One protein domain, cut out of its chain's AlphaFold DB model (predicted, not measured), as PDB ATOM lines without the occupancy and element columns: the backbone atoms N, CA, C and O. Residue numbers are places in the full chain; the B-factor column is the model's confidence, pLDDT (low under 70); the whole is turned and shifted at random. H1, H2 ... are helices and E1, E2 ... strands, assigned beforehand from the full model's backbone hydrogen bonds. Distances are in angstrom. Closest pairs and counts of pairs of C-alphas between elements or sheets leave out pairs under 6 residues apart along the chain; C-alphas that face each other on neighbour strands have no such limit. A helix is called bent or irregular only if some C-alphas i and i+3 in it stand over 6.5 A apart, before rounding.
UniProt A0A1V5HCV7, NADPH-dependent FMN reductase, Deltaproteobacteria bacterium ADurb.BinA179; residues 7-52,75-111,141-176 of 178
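This is residues 7 to 52, 75 to 111 and 141 to 176 of the 178 residues of the protein "NADPH-dependent FMN reductase" of Deltaproteobacteria bacterium ADurb.BinA179 (UniProt A0A1V5HCV7). A small parallel sheet of three strands stands between helices: H1 and H4 cover one face, crossing steeply, and H2 packs on the other, with H3 near it. The 119 printed residues run E1 H1 E2 H2 E3 H3 H4, class mixed, helices and strands. The sheet's order is E2 E1 E3. The whole is compact, with a radius of gyration of the C-alphas of 14.1 A and spans of 42 by 35 by 21 A.

Start at E1, residues 7 to 11, the inner strand. N 9 and O 39 of E2, residues 37 to 42, are 2.9 A apart; N 10 and O 88 of E3, residues 86 to 90, are 2.8 A apart, both within hydrogen-bond range. H1, residues 19 to 33, is on the sheet at a height of 8.9 A, C-alphas Leu 28 and Val 38 closest to E2 at 6.2 A. E1, H1, E2 form a strand-helix-strand unit, parallel neighbour strands joined through a helix, its crossover right-handed. H4, residues 160 to 175, is on the same face and touches H1, closest C-alphas Ile 27 and Gly 170 at 4.1 A, at a steep tilt of 43 degrees, the same way. H2, residues 75 to 82, is on the opposite face at a height of 10.2 A. H3, residues 100 to 111, only grazes the sheet with residues 101 to 105. Every O i to N i+4 pair is within hydrogen-bond range in H1, H2 and H4; in H3, 6 of 8.

Find C-alpha 7 at (241.383, 193.046, 115.593), where E1 begins. H1 measures 21.1 A, E2 17.2 A, H3 19.1 A and H4 22.8 A, ending at C-alpha 175, (244.896, 183.271, 119.042). H3 is only just irregular: C-alphas 108 and 111 are 6.8 A apart.

The farthest C-alphas, Thr 52 and Trp 160, are 42.5 A apart. Residues 53 to 74 and 112 to 140 are not printed, with C-alpha gaps of 15.6 A and 20.7 A. Residues 141 to 159 hold no named element. Look for pLDDT under 70 at residues 141 to 143, 150 to 152, 154 to 155 and 176.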
ATOM      1  N   VAL A   7     240.560 192.247 114.676       94.12
ATOM      2  CA  VAL A   7     241.383 193.046 115.593       94.12
ATOM      3  C   VAL A   7     241.408 194.500 115.134       94.12
ATOM      4  O   VAL A   7     242.010 194.834 114.116       94.12
ATOM      5  N   THR A   8     240.810 195.389 115.921       94.88
ATOM      6  CA  THR A   8     240.770 196.827 115.613       94.88
ATOM      7  C   THR A   8     241.713 197.597 116.525       94.88
ATOM      8  O   THR A   8     241.646 197.476 117.747       94.88
ATOM      9  N   ALA A   9     242.575 198.444 115.967       96.62
ATOM     10  CA  ALA A   9     243.321 199.414 116.759       96.62
ATOM     11  C   ALA A   9     242.643 200.786 116.763       96.62
ATOM     12  O   ALA A   9     242.284 201.316 115.716       96.62
ATOM     13  N   VAL A  10     242.537 201.389 117.945       96.19
ATOM     14  CA  VAL A  10     242.058 202.754 118.173       96.19
ATOM     15  C   VAL A  10     243.234 203.584 118.672       96.19
ATOM     16  O   VAL A  10     243.759 203.352 119.765       96.19
ATOM     17  N   ILE A  11     243.675 204.537 117.857       96.56
ATOM     18  CA  ILE A  11     244.957 205.219 118.028       96.56
ATOM     19  C   ILE A  11     244.720 206.714 118.232       96.56
ATOM     20  O   ILE A  11     244.252 207.415 117.337       96.56
ATOM     21  N   GLY A  12     245.092 207.234 119.399       95.69
ATOM     22  CA  GLY A  12     245.035 208.663 119.710       95.69
ATOM     23  C   GLY A  12     246.386 209.362 119.592       95.69
ATOM     24  O   GLY A  12     246.758 210.148 120.461       95.69
ATOM     25  N   THR A  13     247.159 209.060 118.549       92.25
ATOM     26  CA  THR A  13     248.426 209.750 118.272       92.25
ATOM     27  C   THR A  13     248.193 211.082 117.556       92.25
ATOM     28  O   THR A  13     247.313 211.188 116.709       92.25
ATOM     29  N   TYR A  14     249.019 212.089 117.858       91.19
ATOM     30  CA  TYR A  14     249.106 213.323 117.061       91.19
ATOM     31  C   TYR A  14     250.032 213.176 115.845       91.19
ATOM     32  O   TYR A  14     250.075 214.050 114.989       91.19
ATOM     33  N   ARG A  15     250.833 212.104 115.805       89.38
ATOM     34  CA  ARG A  15     251.876 211.875 114.800       89.38
ATOM     35  C   ARG A  15     251.726 210.466 114.235       89.38
ATOM     36  O   ARG A  15     251.986 209.493 114.950       89.38
ATOM     37  N   LYS A  16     251.296 210.373 112.977       92.44
ATOM     38  CA  LYS A  16     251.322 209.127 112.197       92.44
ATOM     39  C   LYS A  16     252.771 208.784 111.832       92.44
ATOM     40  O   LYS A  16     253.597 209.686 111.703       92.44
ATOM     41  N   GLY A  17     253.095 207.497 111.747       90.12
ATOM     42  CA  GLY A  17     254.458 206.991 111.544       90.12
ATOM     43  C   GLY A  17     255.414 207.205 112.728       90.12
ATOM     44  O   GLY A  17     256.611 206.967 112.599       90.12
ATOM     45  N   GLY A  18     254.917 207.683 113.875       89.31
ATOM     46  CA  GLY A  18     255.697 207.787 115.107       89.31
ATOM     47  C   GLY A  18     255.686 206.489 115.916       89.31
ATOM     48  O   GLY A  18     254.947 205.560 115.616       89.31
ATOM     49  N   ILE A  19     256.427 206.461 117.025       91.19
ATOM     50  CA  ILE A  19     256.636 205.269 117.871       91.19
ATOM     51  C   ILE A  19     255.366 204.481 118.209       91.19
ATOM     52  O   ILE A  19     255.371 203.254 118.141       91.19
ATOM     53  N   ILE A  20     254.294 205.167 118.614       91.44
ATOM     54  CA  ILE A  20     253.047 204.494 118.999       91.44
ATOM     55  C   ILE A  20     252.369 203.872 117.780       91.44
ATOM     56  O   ILE A  20     251.889 202.749 117.873       91.44
ATOM     57  N   ASP A  21     252.372 204.575 116.649       93.56
ATOM     58  CA  ASP A  21     251.797 204.087 115.396       93.56
ATOM     59  C   ASP A  21     252.583 202.869 114.888       93.56
ATOM     60  O   ASP A  21     252.017 201.798 114.712       93.56
ATOM     61  N   THR A  22     253.915 202.965 114.832       94.31
ATOM     62  CA  THR A  22     254.801 201.853 114.446       94.31
ATOM     63  C   THR A  22     254.655 200.636 115.363       94.31
ATOM     64  O   THR A  22     254.688 199.493 114.913       94.31
ATOM     65  N   ALA A  23     254.478 200.845 116.670       94.75
ATOM     66  CA  ALA A  23     254.240 199.743 117.595       94.75
ATOM     67  C   ALA A  23     252.890 199.060 117.354       94.75
ATOM     68  O   ALA A  23     252.804 197.836 117.464       94.75
ATOM     69  N   VAL A  24     251.847 199.829 117.031       96.12
ATOM     70  CA  VAL A  24     250.543 199.283 116.640       96.12
ATOM     71  C   VAL A  24     250.652 198.527 115.320       96.12
ATOM     72  O   VAL A  24     250.104 197.432 115.225       96.12
ATOM     73  N   ASP A  25     251.411 199.035 114.351       97.62
ATOM     74  CA  ASP A  25     251.646 198.359 113.072       97.62
ATOM     75  C   ASP A  25     252.251 196.972 113.265       97.62
ATOM     76  O   ASP A  25     251.783 196.007 112.670       97.62
ATOM     77  N   GLU A  26     253.222 196.836 114.165       98.00
ATOM     78  CA  GLU A  26     253.827 195.544 114.500       98.00
ATOM     79  C   GLU A  26     252.872 194.597 115.238       98.00
ATOM     80  O   GLU A  26     252.945 193.380 115.058       98.00
ATOM     81  N   ILE A  27     251.965 195.133 116.065       97.12
ATOM     82  CA  ILE A  27     250.903 194.336 116.696       97.12
ATOM     83  C   ILE A  27     249.950 193.808 115.620       97.12
ATOM     84  O   ILE A  27     249.677 192.611 115.581       97.12
ATOM     85  N   LEU A  28     249.448 194.681 114.749       97.69
ATOM     86  CA  LEU A  28     248.457 194.310 113.741       97.69
ATOM     87  C   LEU A  28     249.053 193.428 112.645       97.69
ATOM     88  O   LEU A  28     248.425 192.448 112.265       97.69
ATOM     89  N   SER A  29     250.279 193.705 112.198       98.19
ATOM     90  CA  SER A  29     251.004 192.859 111.245       98.19
ATOM     91  C   SER A  29     251.149 191.437 111.779       98.19
ATOM     92  O   SER A  29     250.802 190.489 111.080       98.19
ATOM     93  N   ALA A  30     251.569 191.270 113.035       97.62
ATOM     94  CA  ALA A  30     251.694 189.941 113.622       97.62
ATOM     95  C   ALA A  30     250.340 189.260 113.889       97.62
ATOM     96  O   ALA A  30     250.288 188.039 113.922       97.62
ATOM     97  N   ALA A  31     249.254 190.009 114.104       96.19
ATOM     98  CA  ALA A  31     247.913 189.427 114.195       96.19
ATOM     99  C   ALA A  31     247.412 188.952 112.818       96.19
ATOM    100  O   ALA A  31     246.854 187.863 112.708       96.19
ATOM    101  N   ALA A  32     247.648 189.746 111.770       97.19
ATOM    102  CA  ALA A  32     247.281 189.413 110.397       97.19
ATOM    103  C   ALA A  32     248.047 188.192 109.865       97.19
ATOM    104  O   ALA A  32     247.458 187.345 109.199       97.19
ATOM    105  N   GLU A  33     249.331 188.052 110.216       97.31
ATOM    106  CA  GLU A  33     250.138 186.854 109.925       97.31
ATOM    107  C   GLU A  33     249.541 185.564 110.519       97.31
ATOM    108  O   GLU A  33     249.726 184.490 109.957       97.31
ATOM    109  N   GLU A  34     248.792 185.665 111.621       95.50
ATOM    110  CA  GLU A  34     248.080 184.545 112.258       95.50
ATOM    111  C   GLU A  34     246.632 184.399 111.733       95.50
ATOM    112  O   GLU A  34     245.824 183.667 112.303       95.50
ATOM    113  N   GLY A  35     246.280 185.106 110.652       94.94
ATOM    114  CA  GLY A  35     244.992 184.995 109.963       94.94
ATOM    115  C   GLY A  35     243.884 185.927 110.465       94.94
ATOM    116  O   GLY A  35     242.736 185.773 110.040       94.94
ATOM    117  N   ALA A  36     244.190 186.887 111.345       95.06
ATOM    118  CA  ALA A  36     243.212 187.882 111.780       95.06
ATOM    119  C   ALA A  36     242.935 188.942 110.697       95.06
ATOM    120  O   ALA A  36     243.832 189.393 109.985       95.06
ATOM    121  N   GLU A  37     241.690 189.397 110.616       96.69
ATOM    122  CA  GLU A  37     241.308 190.617 109.911       96.69
ATOM    123  C   GLU A  37     241.629 191.822 110.801       96.69
ATOM    124  O   GLU A  37     241.231 191.864 111.966       96.69
ATOM    125  N   VAL A  38     242.378 192.795 110.280       97.00
ATOM    126  CA  VAL A  38     242.887 193.917 111.080       97.00
ATOM    127  C   VAL A  38     242.439 195.261 110.525       97.00
ATOM    128  O   VAL A  38     242.419 195.463 109.314       97.00
ATOM    129  N   SER A  39     242.122 196.204 111.412       96.25
ATOM    130  CA  SER A  39     241.779 197.578 111.035       96.25
ATOM    131  C   SER A  39     242.407 198.610 111.980       96.25
ATOM    132  O   SER A  39     242.800 198.294 113.108       96.25
ATOM    133  N   LYS A  40     242.526 199.859 111.512       96.50
ATOM    134  CA  LYS A  40     243.039 200.996 112.293       96.50
ATOM    135  C   LYS A  40     242.078 202.170 112.225       96.50
ATOM    136  O   LYS A  40     241.658 202.570 111.144       96.50
ATOM    137  N   ILE A  41     241.815 202.765 113.382       97.81
ATOM    138  CA  ILE A  41     241.060 204.002 113.543       97.81
ATOM    139  C   ILE A  41     241.979 205.025 114.202       97.81
ATOM    140  O   ILE A  41     242.376 204.872 115.360       97.81
ATOM    141  N   TYR A  42     242.292 206.096 113.482       98.31
ATOM    142  CA  TYR A  42     242.968 207.254 114.055       98.31
ATOM    143  C   TYR A  42     241.923 208.198 114.643       98.31
ATOM    144  O   TYR A  42     241.164 208.827 113.915       98.31
ATOM    145  N   LEU A  43     241.907 208.355 115.967       97.56
ATOM    146  CA  LEU A  43     240.959 209.245 116.654       97.56
ATOM    147  C   LEU A  43     241.109 210.724 116.251       97.56
ATOM    148  O   LEU A  43     240.201 211.519 116.493       97.56
ATOM    149  N   ALA A  44     242.257 211.099 115.682       96.25
ATOM    150  CA  ALA A  44     242.503 212.434 115.141       96.25
ATOM    151  C   ALA A  44     241.790 212.676 113.797       96.25
ATOM    152  O   ALA A  44     241.510 213.826 113.478       96.25
ATOM    153  N   ASP A  45     241.471 211.612 113.051       97.50
ATOM    154  CA  ASP A  45     240.815 211.687 111.739       97.50
ATOM    155  C   ASP A  45     239.287 211.539 111.831       97.50
ATOM    156  O   ASP A  45     238.589 211.687 110.834       97.50
ATOM    157  N   VAL A  46     238.759 211.222 113.017       96.88
ATOM    158  CA  VAL A  46     237.327 211.011 113.244       96.88
ATOM    159  C   VAL A  46     236.741 212.209 113.977       96.88
ATOM    160  O   VAL A  46     237.273 212.647 115.007       96.88
ATOM    161  N   ARG A  47     235.601 212.722 113.497       97.62
ATOM    162  CA  ARG A  47     234.894 213.802 114.189       97.62
ATOM    163  C   ARG A  47     234.178 213.247 115.417       97.62
ATOM    164  O   ARG A  47     233.061 212.750 115.332       97.62
ATOM    165  N   ILE A  48     234.839 213.338 116.566       97.69
ATOM    166  CA  ILE A  48     234.272 213.050 117.887       97.69
ATOM    167  C   ILE A  48     234.230 214.364 118.653       97.69
ATOM    168  O   ILE A  48     235.263 215.005 118.829       97.69
ATOM    169  N   GLU A  49     233.059 214.758 119.127       98.12
ATOM    170  CA  GLU A  49     232.900 215.978 119.913       98.12
ATOM    171  C   GLU A  49     233.160 215.717 121.402       98.12
ATOM    172  O   GLU A  49     233.075 214.585 121.898       98.12
ATOM    173  N   PHE A  50     233.452 216.780 122.152       98.19
ATOM    174  CA  PHE A  50     233.599 216.685 123.605       98.19
ATOM    175  C   PHE A  50     232.315 216.190 124.277       98.19
ATOM    176  O   PHE A  50     231.197 216.453 123.833       98.19
ATOM    177  N   CYS A  51     232.472 215.447 125.373       96.50
ATOM    178  CA  CYS A  51     231.338 215.057 126.197       96.50
ATOM    179  C   CYS A  51     230.765 216.298 126.892       96.50
ATOM    180  O   CYS A  51     231.475 216.981 127.623       96.50
ATOM    181  N   THR A  52     229.471 216.564 126.721       97.06
ATOM    182  CA  THR A  52     228.783 217.681 127.396       97.06
ATOM    183  C   THR A  52     228.303 217.331 128.805       97.06
ATOM    184  O   THR A  52     227.668 218.147 129.462       97.06
ATOM    185  N   GLY A  75     229.442 207.055 117.345       93.75
ATOM    186  CA  GLY A  75     228.605 205.867 117.155       93.75
ATOM    187  C   GLY A  75     229.265 204.835 116.241       93.75
ATOM    188  O   GLY A  75     229.452 203.701 116.662       93.75
ATOM    189  N   LYS A  76     229.739 205.264 115.063       95.81
ATOM    190  CA  LYS A  76     230.405 204.391 114.083       95.81
ATOM    191  C   LYS A  76     231.667 203.738 114.650       95.81
ATOM    192  O   LYS A  76     231.909 202.560 114.419       95.81
ATOM    193  N   VAL A  77     232.474 204.499 115.397       95.62
ATOM    194  CA  VAL A  77     233.686 203.965 116.046       95.62
ATOM    195  C   VAL A  77     233.322 202.886 117.059       95.62
ATOM    196  O   VAL A  77     233.953 201.833 117.086       95.62
ATOM    197  N   LEU A  78     232.299 203.136 117.875       92.69
ATOM    198  CA  LEU A  78     231.812 202.169 118.853       92.69
ATOM    199  C   LEU A  78     231.223 200.923 118.188       92.69
ATOM    200  O   LEU A  78     231.483 199.827 118.666       92.69
ATOM    201  N   ASP A  79     230.513 201.071 117.069       91.12
ATOM    202  CA  ASP A  79     229.979 199.934 116.315       91.12
ATOM    203  C   ASP A  79     231.123 199.038 115.818       91.12
ATOM    204  O   ASP A  79     231.084 197.827 116.015       91.12
ATOM    205  N   ILE A  80     232.191 199.612 115.251       91.38
ATOM    206  CA  ILE A  80     233.371 198.837 114.824       91.38
ATOM    207  C   ILE A  80     234.008 198.109 116.015       91.38
ATOM    208  O   ILE A  80     234.368 196.936 115.910       91.38
ATOM    209  N   ILE A  81     234.143 198.794 117.151       88.12
ATOM    210  CA  ILE A  81     234.703 198.226 118.382       88.12
ATOM    211  C   ILE A  81     233.862 197.046 118.884       88.12
ATOM    212  O   ILE A  81     234.430 196.010 119.213       88.12
ATOM    213  N   GLU A  82     232.536 197.178 118.909       86.19
ATOM    214  CA  GLU A  82     231.605 196.129 119.352       86.19
ATOM    215  C   GLU A  82     231.607 194.900 118.435       86.19
ATOM    216  O   GLU A  82     231.381 193.790 118.904       86.19
ATOM    217  N   HIS A  83     231.910 195.079 117.145       86.31
ATOM    218  CA  HIS A  83     232.039 193.987 116.172       86.31
ATOM    219  C   HIS A  83     233.469 193.425 116.066       86.31
ATOM    220  O   HIS A  83     233.749 192.620 115.175       86.31
ATOM    221  N   SER A  84     234.394 193.864 116.927       86.25
ATOM    222  CA  SER A  84     235.774 193.374 116.966       86.25
ATOM    223  C   SER A  84     235.952 192.325 118.063       86.25
ATOM    224  O   SER A  84     235.564 192.549 119.204       86.25
ATOM    225  N   ASP A  85     236.642 191.225 117.762       86.75
ATOM    226  CA  ASP A  85     237.011 190.212 118.763       86.75
ATOM    227  C   ASP A  85     238.089 190.706 119.732       86.75
ATOM    228  O   ASP A  85     238.228 190.205 120.853       86.75
ATOM    229  N   ALA A  86     238.916 191.651 119.283       87.44
ATOM    230  CA  ALA A  86     239.931 192.269 120.113       87.44
ATOM    231  C   ALA A  86     240.213 193.717 119.703       87.44
ATOM    232  O   ALA A  86     240.120 194.092 118.534       87.44
ATOM    233  N   VAL A  87     240.616 194.527 120.683       88.81
ATOM    234  CA  VAL A  87     240.882 195.955 120.488       88.81
ATOM    235  C   VAL A  87     242.255 196.327 121.029       88.81
ATOM    236  O   VAL A  87     242.625 195.962 122.147       88.81
ATOM    237  N   VAL A  88     243.003 197.104 120.249       93.38
ATOM    238  CA  VAL A  88     244.253 197.743 120.672       93.38
ATOM    239  C   VAL A  88     243.980 199.222 120.907       93.38
ATOM    240  O   VAL A  88     243.844 199.982 119.958       93.38
ATOM    241  N   LEU A  89     243.922 199.655 122.165       92.56
ATOM    242  CA  LEU A  89     243.879 201.083 122.491       92.56
ATOM    243  C   LEU A  89     245.307 201.613 122.650       92.56
ATOM    244  O   LEU A  89     246.052 201.143 123.511       92.56
ATOM    245  N   ALA A  90     245.679 202.600 121.839       92.62
ATOM    246  CA  ALA A  90     247.036 203.128 121.796       92.62
ATOM    247  C   ALA A  90     247.053 204.659 121.880       92.62
ATOM    248  O   ALA A  90     246.356 205.355 121.145       92.62
ATOM    249  N   SER A  91     247.893 205.198 122.764       93.00
ATOM    250  CA  SER A  91     248.101 206.638 122.915       93.00
ATOM    251  C   SER A  91     249.548 206.916 123.316       93.00
ATOM    252  O   SER A  91     250.081 206.216 124.180       93.00
ATOM    253  N   PRO A  92     250.175 207.974 122.778       91.19
ATOM    254  CA  PRO A  92     251.326 208.593 123.421       91.19
ATOM    255  C   PRO A  92     250.964 209.097 124.821       91.19
ATOM    256  O   PRO A  92     249.800 209.404 125.095       91.19
ATOM    257  N   MET A  93     251.973 209.254 125.676       87.44
ATOM    258  CA  MET A  93     251.834 210.097 126.861       87.44
ATOM    259  C   MET A  93     252.047 211.558 126.468       87.44
ATOM    260  O   MET A  93     253.059 211.900 125.856       87.44
ATOM    261  N   ASN A  94     251.105 212.416 126.833       85.31
ATOM    262  CA  ASN A  94     251.194 213.860 126.700       85.31
ATOM    263  C   ASN A  94     250.849 214.482 128.056       85.31
ATOM    264  O   ASN A  94     249.789 214.201 128.607       85.31
ATOM    265  N   PHE A  95     251.790 215.246 128.619       86.88
ATOM    266  CA  PHE A  95     251.692 215.831 129.960       86.88
ATOM    267  C   PHE A  95     251.171 214.843 131.023       86.88
ATOM    268  O   PHE A  95     250.146 215.056 131.662       86.88
ATOM    269  N   TRP A  96     251.888 213.724 131.180       85.00
ATOM    270  CA  TRP A  96     251.612 212.685 132.187       85.00
ATOM    271  C   TRP A  96     250.283 211.928 132.037       85.00
ATOM    272  O   TRP A  96     249.925 211.141 132.909       85.00
ATOM    273  N   THR A  97     249.572 212.100 130.925       86.94
ATOM    274  CA  THR A  97     248.319 211.390 130.647       86.94
ATOM    275  C   THR A  97     248.231 210.975 129.179       86.94
ATOM    276  O   THR A  97     249.156 211.192 128.397       86.94
ATOM    277  N   VAL A  98     247.142 210.316 128.792       90.12
ATOM    278  CA  VAL A  98     246.827 210.068 127.380       90.12
ATOM    279  C   VAL A  98     246.622 211.392 126.640       90.12
ATOM    280  O   VAL A  98     246.347 212.425 127.245       90.12
ATOM    281  N   THR A  99     246.718 211.385 125.316       93.50
ATOM    282  CA  THR A  99     246.468 212.597 124.524       93.50
ATOM    283  C   THR A  99     245.049 213.134 124.739       93.50
ATOM    284  O   THR A  99     244.125 212.371 125.024       93.50
ATOM    285  N   ALA A 100     244.839 214.439 124.541       95.44
ATOM    286  CA  ALA A 100     243.510 215.052 124.610       95.44
ATOM    287  C   ALA A 100     242.532 214.396 123.618       95.44
ATOM    288  O   ALA A 100     241.371 214.163 123.948       95.44
ATOM    289  N   VAL A 101     243.029 213.998 122.442       95.44
ATOM    290  CA  VAL A 101     242.280 213.228 121.436       95.44
ATOM    291  C   VAL A 101     241.813 211.880 121.997       95.44
ATOM    292  O   VAL A 101     240.642 211.530 121.858       95.44
ATOM    293  N   THR A 102     242.689 211.150 122.696       95.06
ATOM    294  CA  THR A 102     242.311 209.906 123.386       95.06
ATOM    295  C   THR A 102     241.334 210.175 124.524       95.06
ATOM    296  O   THR A 102     240.349 209.457 124.674       95.06
ATOM    297  N   LYS A 103     241.571 211.214 125.333       94.19
ATOM    298  CA  LYS A 103     240.730 211.534 126.491       94.19
ATOM    299  C   LYS A 103     239.302 211.883 126.076       94.19
ATOM    300  O   LYS A 103     238.367 211.413 126.717       94.19
ATOM    301  N   ARG A 104     239.146 212.628 124.978       95.81
ATOM    302  CA  ARG A 104     237.855 212.949 124.355       95.81
ATOM    303  C   ARG A 104     237.067 211.686 124.006       95.81
ATOM    304  O   ARG A 104     235.904 211.578 124.376       95.81
ATOM    305  N   PHE A 105     237.710 210.706 123.369       96.31
ATOM    306  CA  PHE A 105     237.106 209.396 123.106       96.31
ATOM    307  C   PHE A 105     236.740 208.659 124.408       96.31
ATOM    308  O   PHE A 105     235.607 208.209 124.563       96.31
ATOM    309  N   VAL A 106     237.660 208.597 125.377       92.88
ATOM    310  CA  VAL A 106     237.458 207.881 126.651       92.88
ATOM    311  C   VAL A 106     236.281 208.441 127.457       92.88
ATOM    312  O   VAL A 106     235.493 207.668 127.991       92.88
ATOM    313  N   GLU A 107     236.112 209.762 127.541       93.25
ATOM    314  CA  GLU A 107     234.973 210.361 128.257       93.25
ATOM    315  C   GLU A 107     233.620 210.023 127.626       93.25
ATOM    316  O   GLU A 107     232.609 209.922 128.324       93.25
ATOM    317  N   ARG A 108     233.594 209.806 126.308       94.94
ATOM    318  CA  ARG A 108     232.387 209.433 125.565       94.94
ATOM    319  C   ARG A 108     232.005 207.954 125.741       94.94
ATOM    320  O   ARG A 108     230.879 207.592 125.401       94.94
ATOM    321  N   LEU A 109     232.861 207.126 126.356       93.06
ATOM    322  CA  LEU A 109     232.559 205.724 126.702       93.06
ATOM    323  C   LEU A 109     231.556 205.567 127.856       93.06
ATOM    324  O   LEU A 109     231.126 204.454 128.145       93.06
ATOM    325  N   ILE A 110     231.130 206.661 128.500       92.31
ATOM    326  CA  ILE A 110     230.114 206.625 129.565       92.31
ATOM    327  C   ILE A 110     228.790 205.975 129.123       92.31
ATOM    328  O   ILE A 110     228.039 205.497 129.964       92.31
ATOM    329  N   CYS A 111     228.519 205.892 127.814       92.12
ATOM    330  CA  CYS A 111     227.373 205.176 127.247       92.12
ATOM    331  C   CYS A 111     227.328 203.668 127.576       92.12
ATOM    332  O   CYS A 111     226.244 203.084 127.554       92.12
ATOM    333  N   THR A 141     242.442 192.090 128.948       60.28
ATOM    334  CA  THR A 141     243.761 192.637 128.590       60.28
ATOM    335  C   THR A 141     244.733 191.506 128.270       60.28
ATOM    336  O   THR A 141     245.240 190.830 129.166       60.28
ATOM    337  N   VAL A 142     245.049 191.323 126.989       56.41
ATOM    338  CA  VAL A 142     246.072 190.358 126.566       56.41
ATOM    339  C   VAL A 142     247.483 190.839 126.917       56.41
ATOM    340  O   VAL A 142     248.378 190.030 127.145       56.41
ATOM    341  N   GLY A 143     247.710 192.144 127.055       68.25
ATOM    342  CA  GLY A 143     248.938 192.679 127.635       68.25
ATOM    343  C   GLY A 143     249.071 194.187 127.476       68.25
ATOM    344  O   GLY A 143     248.250 194.831 126.833       68.25
ATOM    345  N   VAL A 144     250.126 194.737 128.077       77.25
ATOM    346  CA  VAL A 144     250.464 196.163 128.004       77.25
ATOM    347  C   VAL A 144     251.862 196.318 127.417       77.25
ATOM    348  O   VAL A 144     252.830 195.710 127.898       77.25
ATOM    349  N   LEU A 145     251.977 197.143 126.379       77.56
ATOM    350  CA  LEU A 145     253.247 197.591 125.823       77.56
ATOM    351  C   LEU A 145     253.482 199.043 126.234       77.56
ATOM    352  O   LEU A 145     252.904 199.961 125.668       77.56
ATOM    353  N   PHE A 146     254.348 199.233 127.225       76.94
ATOM    354  CA  PHE A 146     254.888 200.544 127.548       76.94
ATOM    355  C   PHE A 146     256.176 200.745 126.756       76.94
ATOM    356  O   PHE A 146     257.103 199.935 126.853       76.94
ATOM    357  N   ILE A 147     256.218 201.812 125.969       75.69
ATOM    358  CA  ILE A 147     257.433 202.296 125.323       75.69
ATOM    359  C   ILE A 147     257.832 203.537 126.111       75.69
ATOM    360  O   ILE A 147     256.969 204.363 126.395       75.69
ATOM    361  N   GLY A 148     259.101 203.612 126.528       74.06
ATOM    362  CA  GLY A 148     259.622 204.699 127.363       74.06
ATOM    363  C   GLY A 148     259.553 206.070 126.682       74.06
ATOM    364  O   GLY A 148     258.713 206.316 125.825       74.06
ATOM    365  N   MET A 149     260.448 206.993 127.040       71.88
ATOM    366  CA  MET A 149     260.460 208.331 126.430       71.88
ATOM    367  C   MET A 149     260.486 208.258 124.892       71.88
ATOM    368  O   MET A 149     261.503 207.913 124.291       71.88
ATOM    369  N   ALA A 150     259.345 208.593 124.286       62.19
ATOM    370  CA  ALA A 150     259.041 208.349 122.879       62.19
ATOM    371  C   ALA A 150     259.223 209.590 121.978       62.19
ATOM    372  O   ALA A 150     258.928 209.553 120.788       62.19
ATOM    373  N   ALA A 151     259.688 210.704 122.547       67.25
ATOM    374  CA  ALA A 151     259.887 211.972 121.845       67.25
ATOM    375  C   ALA A 151     261.318 212.505 122.020       67.25
ATOM    376  O   ALA A 151     261.531 213.712 122.057       67.25
ATOM    377  N   ARG A 152     262.308 211.610 122.170       69.69
ATOM    378  CA  ARG A 152     263.719 212.012 122.318       69.69
ATOM    379  C   ARG A 152     264.319 212.548 121.018       69.69
ATOM    380  O   ARG A 152     265.282 213.304 121.070       69.69
ATOM    381  N   ARG A 153     263.788 212.126 119.868       76.75
ATOM    382  CA  ARG A 153     264.166 212.588 118.525       76.75
ATOM    383  C   ARG A 153     262.909 212.754 117.675       76.75
ATOM    384  O   ARG A 153     261.891 212.125 117.957       76.75
ATOM    385  N   GLU A 154     262.988 213.590 116.644       68.81
ATOM    386  CA  GLU A 154     261.860 213.876 115.750       68.81
ATOM    387  C   GLU A 154     261.410 212.639 114.958       68.81
ATOM    388  O   GLU A 154     260.218 212.332 114.919       68.81
ATOM    389  N   ARG A 155     262.364 211.881 114.402       69.62
ATOM    390  CA  ARG A 155     262.137 210.546 113.835       69.62
ATOM    391  C   ARG A 155     262.878 209.523 114.677       69.62
ATOM    392  O   ARG A 155     264.103 209.552 114.779       69.62
ATOM    393  N   GLN A 156     262.120 208.638 115.306       74.69
ATOM    394  CA  GLN A 156     262.642 207.581 116.153       74.69
ATOM    395  C   GLN A 156     261.879 206.300 115.844       74.69
ATOM    396  O   GLN A 156     260.651 206.283 115.902       74.69
ATOM    397  N   ASP A 157     262.619 205.239 115.540       81.25
ATOM    398  CA  ASP A 157     262.057 203.901 115.410       81.25
ATOM    399  C   ASP A 157     261.953 203.224 116.785       81.25
ATOM    400  O   ASP A 157     262.631 203.588 117.757       81.25
ATOM    401  N   ILE A 158     261.093 202.218 116.878       88.25
ATOM    402  CA  ILE A 158     260.982 201.389 118.068       88.25
ATOM    403  C   ILE A 158     262.171 200.427 118.154       88.25
ATOM    404  O   ILE A 158     262.552 199.765 117.191       88.25
ATOM    405  N   GLY A 159     262.752 200.310 119.348       88.81
ATOM    406  CA  GLY A 159     263.836 199.359 119.587       88.81
ATOM    407  C   GLY A 159     263.382 197.909 119.393       88.81
ATOM    408  O   GLY A 159     262.208 197.575 119.583       88.81
ATOM    409  N   TRP A 160     264.331 197.023 119.084       91.38
ATOM    410  CA  TRP A 160     264.054 195.614 118.779       91.38
ATOM    411  C   TRP A 160     263.217 194.905 119.860       91.38
ATOM    412  O   TRP A 160     262.330 194.113 119.546       91.38
ATOM    413  N   TRP A 161     263.446 195.224 121.141       89.00
ATOM    414  CA  TRP A 161     262.689 194.671 122.265       89.00
ATOM    415  C   TRP A 161     261.208 195.061 122.225       89.00
ATOM    416  O   TRP A 161     260.337 194.213 122.439       89.00
ATOM    417  N   ALA A 162     260.918 196.335 121.940       91.38
ATOM    418  CA  ALA A 162     259.555 196.840 121.819       91.38
ATOM    419  C   ALA A 162     258.856 196.195 120.619       91.38
ATOM    420  O   ALA A 162     257.745 195.691 120.772       91.38
ATOM    421  N   ARG A 163     259.554 196.096 119.480       94.75
ATOM    422  CA  ARG A 163     259.083 195.397 118.277       94.75
ATOM    423  C   ARG A 163     258.745 193.932 118.566       94.75
ATOM    424  O   ARG A 163     257.636 193.477 118.300       94.75
ATOM    425  N   ARG A 164     259.642 193.193 119.230       95.25
ATOM    426  CA  ARG A 164     259.404 191.786 119.603       95.25
ATOM    427  C   ARG A 164     258.192 191.623 120.524       95.25
ATOM    428  O   ARG A 164     257.437 190.659 120.388       95.25
ATOM    429  N   LYS A 165     258.003 192.541 121.477       93.44
ATOM    430  CA  LYS A 165     256.855 192.518 122.394       93.44
ATOM    431  C   LYS A 165     255.548 192.883 121.680       93.44
ATOM    432  O   LYS A 165     254.557 192.196 121.914       93.44
ATOM    433  N   ALA A 166     255.564 193.883 120.800       94.69
ATOM    434  CA  ALA A 166     254.442 194.251 119.934       94.69
ATOM    435  C   ALA A 166     253.961 193.042 119.121       94.69
ATOM    436  O   ALA A 166     252.819 192.609 119.272       94.69
ATOM    437  N   ARG A 167     254.870 192.382 118.397       96.94
ATOM    438  CA  ARG A 167     254.534 191.183 117.616       96.94
ATOM    439  C   ARG A 167     253.964 190.051 118.472       96.94
ATOM    440  O   ARG A 167     253.010 189.390 118.081       96.94
ATOM    441  N   ARG A 168     254.514 189.822 119.673       94.62
ATOM    442  CA  ARG A 168     253.974 188.814 120.608       94.62
ATOM    443  C   ARG A 168     252.535 189.131 121.027       94.62
ATOM    444  O   ARG A 168     251.746 188.205 121.182       94.62
ATOM    445  N   LEU A 169     252.202 190.403 121.249       92.81
ATOM    446  CA  LEU A 169     250.828 190.811 121.553       92.81
ATOM    447  C   LEU A 169     249.910 190.571 120.354       92.81
ATOM    448  O   LEU A 169     248.841 190.004 120.550       92.81
ATOM    449  N   GLY A 170     250.364 190.903 119.142       92.81
ATOM    450  CA  GLY A 170     249.643 190.633 117.893       92.81
ATOM    451  C   GLY A 170     249.193 189.183 117.766       92.81
ATOM    452  O   GLY A 170     247.998 188.906 117.685       92.81
ATOM    453  N   ARG A 171     250.134 188.242 117.897       94.25
ATOM    454  CA  ARG A 171     249.808 186.807 117.830       94.25
ATOM    455  C   ARG A 171     248.805 186.365 118.894       94.25
ATOM    456  O   ARG A 171     247.940 185.536 118.643       94.25
ATOM    457  N   ARG A 172     248.897 186.929 120.104       90.81
ATOM    458  CA  ARG A 172     247.969 186.609 121.202       90.81
ATOM    459  C   ARG A 172     246.562 187.149 120.959       90.81
ATOM    460  O   ARG A 172     245.608 186.503 121.379       90.81
ATOM    461  N   LEU A 173     246.434 188.307 120.308       87.56
ATOM    462  CA  LEU A 173     245.134 188.857 119.915       87.56
ATOM    463  C   LEU A 173     244.446 187.932 118.905       87.56
ATOM    464  O   LEU A 173     243.274 187.609 119.086       87.56
ATOM    465  N   ALA A 174     245.196 187.436 117.917       87.75
ATOM    466  CA  ALA A 174     244.687 186.492 116.924       87.75
ATOM    467  C   ALA A 174     244.317 185.127 117.533       87.75
ATOM    468  O   ALA A 174     243.255 184.587 117.241       87.75
ATOM    469  N   ALA A 175     245.133 184.590 118.446       83.00
ATOM    470  CA  ALA A 175     244.896 183.271 119.042       83.00
ATOM    471  C   ALA A 175     243.680 183.201 119.994       83.00
ATOM    472  O   ALA A 175     243.138 182.119 120.212       83.00
ATOM    473  N   GLY A 176     243.234 184.331 120.563       66.50
ATOM    474  CA  GLY A 176     242.164 184.370 121.566       66.50
ATOM    475  C   GLY A 176     242.555 183.827 122.947       66.50
ATOM    476  O   GLY A 176     243.607 183.217 123.135       66.50
TER     477      GLY A 176